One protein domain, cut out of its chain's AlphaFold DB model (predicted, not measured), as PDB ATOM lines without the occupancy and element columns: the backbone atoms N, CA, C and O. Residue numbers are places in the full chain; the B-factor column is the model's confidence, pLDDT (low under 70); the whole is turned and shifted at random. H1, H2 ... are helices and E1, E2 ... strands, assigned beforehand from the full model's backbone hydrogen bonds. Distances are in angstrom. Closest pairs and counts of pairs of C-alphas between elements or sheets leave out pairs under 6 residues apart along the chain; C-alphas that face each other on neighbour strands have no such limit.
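AT A GLANCE: This is residues 94 to 140 of the 151 residues of an uncharacterized protein of Marinomonas arctica (UniProt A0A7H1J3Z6). A small sheet of three strands, E1, E2 and E3, stands as a wall with a short helix, H1, held off one of its faces across a gap, at the end of the link of residues 128 to 132. On the other side of the sheet, at the end where E1 ends and E2 begins, a long loop of residues 99 to 110 swings out and back. The printed part has 47 residues, with three named strands followed by one named helix; the sheet's order is E1, E2, E3, antiparallel throughout, and the class is mixed, helices and strands. The whole is only just compact, close to loose, with a radius of gyration of the C-alphas of 11.0 A and spans of 27 by 25 by 14 A.

IN THESE COORDINATES: E1, residues 94 to 98, is 13.5 A long and begins at C-alpha 94, (176.974, 153.957, 198.876). E2, residues 111 to 116, measures 16.3 A, and E3, residues 122 to 127, 16.7 A. H1, residues 133 to 139, spans 10.2 A and ends at C-alpha 139, (186.486, 157.188, 194.119).

HOW THE PARTS SIT: The strands form a meander, each the antiparallel neighbour of the one before. In the hairpin of E1 and E2, at 155 degrees, N 97 and O 112 are 2.8 A apart, within hydrogen-bond range. In the hairpin of E2 and E3, at 159 degrees, N 113 and O 125 are within that range at 2.8 A. H1 is only just not on the sheet, with 4 pairs of C-alphas within 10 A. It is only just apart from E1, the closest C-alphas being 8.0 A apart, and it is apart from E2. In H1 every O i to N i+4 pair is within hydrogen-bond range.

THE WHOLE: The C-alphas of Ser 120 and Lys 134, the two farthest apart, are 29.5 A apart. The printed part has no cut. The link from E1 to E2 is long, 12 residues; those from E2 to E3 and from E3 to H1 are tight. The mean pLDDT of the printed part is 81.7, with residues 117 to 120, 133, 137 and 140 under 70.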
ATOM      1  N   PHE A  94     177.146 154.563 200.185       75.31
ATOM      2  CA  PHE A  94     176.974 153.957 198.876       75.31
ATOM      3  C   PHE A  94     177.642 152.593 198.832       75.31
ATOM      4  O   PHE A  94     178.602 152.320 199.555       75.31
ATOM      5  N   ARG A  95     177.124 151.730 197.969       78.88
ATOM      6  CA  ARG A  95     177.675 150.399 197.721       78.88
ATOM      7  C   ARG A  95     177.643 150.111 196.234       78.88
ATOM      8  O   ARG A  95     176.822 150.664 195.512       78.88
ATOM      9  N   PHE A  96     178.540 149.243 195.797       82.44
ATOM     10  CA  PHE A  96     178.432 148.611 194.492       82.44
ATOM     11  C   PHE A  96     177.801 147.232 194.684       82.44
ATOM     12  O   PHE A  96     178.256 146.490 195.556       82.44
ATOM     13  N   ASP A  97     176.787 146.910 193.887       80.44
ATOM     14  CA  ASP A  97     176.060 145.644 193.947       80.44
ATOM     15  C   ASP A  97     176.081 144.922 192.589       80.44
ATOM     16  O   ASP A  97     176.055 145.548 191.520       80.44
ATOM     17  N   HIS A  98     176.154 143.593 192.655       87.56
ATOM     18  CA  HIS A  98     175.993 142.682 191.523       87.56
ATOM     19  C   HIS A  98     174.809 141.770 191.840       87.56
ATOM     20  O   HIS A  98     174.961 140.783 192.559       87.56
ATOM     21  N   ASP A  99     173.637 142.135 191.327       88.56
ATOM     22  CA  ASP A  99     172.345 141.612 191.776       88.56
ATOM     23  C   ASP A  99     171.584 140.968 190.604       88.56
ATOM     24  O   ASP A  99     170.731 141.608 189.981       88.56
ATOM     25  N   PRO A 100     171.929 139.716 190.242       90.88
ATOM     26  CA  PRO A 100     171.255 138.987 189.169       90.88
ATOM     27  C   PRO A 100     169.813 138.607 189.523       90.88
ATOM     28  O   PRO A 100     168.995 138.438 188.621       90.88
ATOM     29  N   ASP A 101     169.484 138.486 190.811       93.69
ATOM     30  CA  ASP A 101     168.160 138.053 191.263       93.69
ATOM     31  C   ASP A 101     167.107 139.155 191.085       93.69
ATOM     32  O   ASP A 101     165.942 138.865 190.797       93.69
ATOM     33  N   SER A 102     167.516 140.422 191.207       90.81
ATOM     34  CA  SER A 102     166.633 141.583 191.037       90.81
ATOM     35  C   SER A 102     166.823 142.312 189.699       90.81
ATOM     36  O   SER A 102     166.265 143.396 189.513       90.81
ATOM     37  N   GLU A 103     167.603 141.758 188.760       91.94
ATOM     38  CA  GLU A 103     167.888 142.405 187.474       91.94
ATOM     39  C   GLU A 103     166.597 142.693 186.683       91.94
ATOM     40  O   GLU A 103     165.802 141.807 186.371       91.94
ATOM     41  N   ASN A 104     166.414 143.958 186.291       93.19
ATOM     42  CA  ASN A 104     165.294 144.405 185.465       93.19
ATOM     43  C   ASN A 104     165.744 145.468 184.452       93.19
ATOM     44  O   ASN A 104     165.278 146.615 184.436       93.19
ATOM     45  N   GLY A 105     166.725 145.104 183.623       89.50
ATOM     46  CA  GLY A 105     167.246 145.954 182.555       89.50
ATOM     47  C   GLY A 105     167.706 147.326 183.059       89.50
ATOM     48  O   GLY A 105     168.553 147.431 183.937       89.50
ATOM     49  N   ARG A 106     167.157 148.412 182.498       89.44
ATOM     50  CA  ARG A 106     167.516 149.786 182.908       89.44
ATOM     51  C   ARG A 106     166.879 150.234 184.227       89.44
ATOM     52  O   ARG A 106     167.301 151.254 184.756       89.44
ATOM     53  N   VAL A 107     165.869 149.518 184.723       89.94
ATOM     54  CA  VAL A 107     165.201 149.838 185.995       89.94
ATOM     55  C   VAL A 107     166.062 149.377 187.170       89.94
ATOM     56  O   VAL A 107     166.240 150.130 188.122       89.94
ATOM     57  N   HIS A 108     166.650 148.182 187.067       89.38
ATOM     58  CA  HIS A 108     167.605 147.640 188.039       89.38
ATOM     59  C   HIS A 108     168.737 146.923 187.288       89.38
ATOM     60  O   HIS A 108     168.596 145.744 186.959       89.38
ATOM     61  N   PRO A 109     169.812 147.639 186.910       92.12
ATOM     62  CA  PRO A 109     170.910 147.055 186.144       92.12
ATOM     63  C   PRO A 109     171.643 145.974 186.938       92.12
ATOM     64  O   PRO A 109     171.887 146.162 188.125       92.12
ATOM     65  N   LEU A 110     172.085 144.902 186.270       92.25
ATOM     66  CA  LEU A 110     172.846 143.803 186.885       92.25
ATOM     67  C   LEU A 110     174.005 144.285 187.774       92.25
ATOM     68  O   LEU A 110     174.230 143.764 188.858       92.25
ATOM     69  N   ASN A 111     174.744 145.284 187.293       89.81
ATOM     70  CA  ASN A 111     175.842 145.932 187.997       89.81
ATOM     71  C   ASN A 111     175.442 147.379 188.273       89.81
ATOM     72  O   ASN A 111     175.195 148.131 187.324       89.81
ATOM     73  N   HIS A 112     175.403 147.803 189.532       90.06
ATOM     74  CA  HIS A 112     175.015 149.175 189.852       90.06
ATOM     75  C   HIS A 112     175.630 149.682 191.157       90.06
ATOM     76  O   HIS A 112     175.984 148.921 192.051       90.06
ATOM     77  N   PHE A 113     175.752 151.002 191.259       85.50
ATOM     78  CA  PHE A 113     175.990 151.686 192.519       85.50
ATOM     79  C   PHE A 113     174.660 152.113 193.119       85.50
ATOM     80  O   PHE A 113     173.891 152.804 192.451       85.50
ATOM     81  N   ASP A 114     174.436 151.765 194.377       83.19
ATOM     82  CA  ASP A 114     173.368 152.332 195.186       83.19
ATOM     83  C   ASP A 114     173.917 153.482 196.013       83.19
ATOM     84  O   ASP A 114     174.872 153.287 196.764       83.19
ATOM     85  N   PHE A 115     173.290 154.649 195.916       82.94
ATOM     86  CA  PHE A 115     173.537 155.781 196.795       82.94
ATOM     87  C   PHE A 115     172.337 155.950 197.712       82.94
ATOM     88  O   PHE A 115     171.223 156.203 197.252       82.94
ATOM     89  N   PHE A 116     172.578 155.820 199.007       76.75
ATOM     90  CA  PHE A 116     171.604 156.035 200.059       76.75
ATOM     91  C   PHE A 116     171.996 157.318 200.759       76.75
ATOM     92  O   PHE A 116     172.864 157.269 201.611       76.75
ATOM     93  N   TYR A 117     171.435 158.457 200.359       68.81
ATOM     94  CA  TYR A 117     171.688 159.729 201.039       68.81
ATOM     95  C   TYR A 117     170.830 159.847 202.303       68.81
ATOM     96  O   TYR A 117     171.316 160.290 203.335       68.81
ATOM     97  N   SER A 118     169.583 159.377 202.223       66.38
ATOM     98  CA  SER A 118     168.660 159.244 203.351       66.38
ATOM     99  C   SER A 118     167.675 158.096 203.116       66.38
ATOM    100  O   SER A 118     167.628 157.523 202.023       66.38
ATOM    101  N   ASN A 119     166.828 157.792 204.106       58.75
ATOM    102  CA  ASN A 119     165.766 156.783 203.968       58.75
ATOM    103  C   ASN A 119     164.791 157.080 202.814       58.75
ATOM    104  O   ASN A 119     164.171 156.165 202.277       58.75
ATOM    105  N   SER A 120     164.645 158.350 202.430       65.38
ATOM    106  CA  SER A 120     163.742 158.805 201.367       65.38
ATOM    107  C   SER A 120     164.468 159.309 200.117       65.38
ATOM    108  O   SER A 120     163.829 159.542 199.091       65.38
ATOM    109  N   SER A 121     165.794 159.457 200.170       71.38
ATOM    110  CA  SER A 121     166.618 159.960 199.075       71.38
ATOM    111  C   SER A 121     167.656 158.915 198.690       71.38
ATOM    112  O   SER A 121     168.764 158.856 199.228       71.38
ATOM    113  N   THR A 122     167.268 158.054 197.751       82.12
ATOM    114  CA  THR A 122     168.145 157.029 197.185       82.12
ATOM    115  C   THR A 122     168.137 157.123 195.666       82.12
ATOM    116  O   THR A 122     167.124 157.473 195.057       82.12
ATOM    117  N   PHE A 123     169.270 156.834 195.036       86.44
ATOM    118  CA  PHE A 123     169.346 156.709 193.584       86.44
ATOM    119  C   PHE A 123     170.387 155.667 193.185       86.44
ATOM    120  O   PHE A 123     171.267 155.313 193.971       86.44
ATOM    121  N   LYS A 124     170.275 155.168 191.952       88.44
ATOM    122  CA  LYS A 124     171.167 154.141 191.412       88.44
ATOM    123  C   LYS A 124     171.909 154.647 190.183       88.44
ATOM    124  O   LYS A 124     171.340 155.376 189.371       88.44
ATOM    125  N   ILE A 125     173.158 154.219 190.019       89.69
ATOM    126  CA  ILE A 125     173.929 154.407 188.785       89.69
ATOM    127  C   ILE A 125     174.294 153.030 188.236       89.69
ATOM    128  O   ILE A 125     175.069 152.303 188.852       89.69
ATOM    129  N   GLY A 126     173.745 152.672 187.077       89.06
ATOM    130  CA  GLY A 126     174.106 151.434 186.392       89.06
ATOM    131  C   GLY A 126     175.538 151.462 185.861       89.06
ATOM    132  O   GLY A 126     176.030 152.502 185.428       89.06
ATOM    133  N   SER A 127     176.185 150.300 185.847       86.44
ATOM    134  CA  SER A 127     177.483 150.078 185.218       86.44
ATOM    135  C   SER A 127     177.385 148.934 184.216       86.44
ATOM    136  O   SER A 127     176.717 147.932 184.449       86.44
ATOM    137  N   HIS A 128     178.080 149.052 183.087       87.31
ATOM    138  CA  HIS A 128     178.185 147.955 182.120       87.31
ATOM    139  C   HIS A 128     179.215 146.898 182.534       87.31
ATOM    140  O   HIS A 128     179.232 145.801 181.982       87.31
ATOM    141  N   VAL A 129     180.070 147.224 183.505       85.19
ATOM    142  CA  VAL A 129     181.150 146.361 183.986       85.19
ATOM    143  C   VAL A 129     181.160 146.304 185.506       85.19
ATOM    144  O   VAL A 129     180.785 147.265 186.179       85.19
ATOM    145  N   MET A 130     181.639 145.192 186.054       83.00
ATOM    146  CA  MET A 130     181.919 145.092 187.481       83.00
ATOM    147  C   MET A 130     183.227 145.851 187.785       83.00
ATOM    148  O   MET A 130     184.284 145.462 187.277       83.00
ATOM    149  N   PRO A 131     183.201 146.949 188.560       79.56
ATOM    150  CA  PRO A 131     184.399 147.679 188.921       79.56
ATOM    151  C   PRO A 131     185.232 146.863 189.911       79.56
ATOM    152  O   PRO A 131     184.715 146.156 190.773       79.56
ATOM    153  N   SER A 132     186.553 147.001 189.825       78.19
ATOM    154  CA  SER A 132     187.441 146.429 190.839       78.19
ATOM    155  C   SER A 132     187.292 147.160 192.178       78.19
ATOM    156  O   SER A 132     187.048 148.369 192.210       78.19
ATOM    157  N   HIS A 133     187.557 146.473 193.292       69.25
ATOM    158  CA  HIS A 133     187.620 147.108 194.617       69.25
ATOM    159  C   HIS A 133     188.553 148.328 194.640       69.25
ATOM    160  O   HIS A 133     188.227 149.346 195.245       69.25
ATOM    161  N   LYS A 134     189.691 148.260 193.933       71.62
ATOM    162  CA  LYS A 134     190.632 149.380 193.809       71.62
ATOM    163  C   LYS A 134     189.978 150.601 193.158       71.62
ATOM    164  O   LYS A 134     190.153 151.708 193.653       71.62
ATOM    165  N   PHE A 135     189.212 150.400 192.085       77.38
ATOM    166  CA  PHE A 135     188.497 151.482 191.407       77.38
ATOM    167  C   PHE A 135     187.504 152.169 192.351       77.38
ATOM    168  O   PHE A 135     187.510 153.392 192.451       77.38
ATOM    169  N   VAL A 136     186.715 151.388 193.096       75.12
ATOM    170  CA  VAL A 136     185.752 151.925 194.072       75.12
ATOM    171  C   VAL A 136     186.465 152.719 195.173       75.12
ATOM    172  O   VAL A 136     186.053 153.829 195.495       75.12
ATOM    173  N   LEU A 137     187.579 152.208 195.708       68.69
ATOM    174  CA  LEU A 137     188.371 152.911 196.725       68.69
ATOM    175  C   LEU A 137     188.990 154.215 196.205       68.69
ATOM    176  O   LEU A 137     189.053 155.196 196.939       68.69
ATOM    177  N   GLU A 138     189.421 154.258 194.942       72.94
ATOM    178  CA  GLU A 138     189.947 155.484 194.328       72.94
ATOM    179  C   GLU A 138     188.884 156.589 194.227       72.94
ATOM    180  O   GLU A 138     189.235 157.766 194.348       72.94
ATOM    181  N   MET A 139     187.600 156.230 194.083       71.00
ATOM    182  CA  MET A 139     186.486 157.188 194.119       71.00
ATOM    183  C   MET A 139     186.301 157.811 195.515       71.00
ATOM    184  O   MET A 139     185.901 158.972 195.629       71.00
ATOM    185  N   ILE A 140     186.643 157.076 196.579       65.38
ATOM    186  CA  ILE A 140     186.491 157.486 197.983       65.38
ATOM    187  C   ILE A 140     187.773 158.188 198.453       65.38
ATOM    188  O   ILE A 140     188.589 157.645 199.196       65.38
TER     189      ILE A 140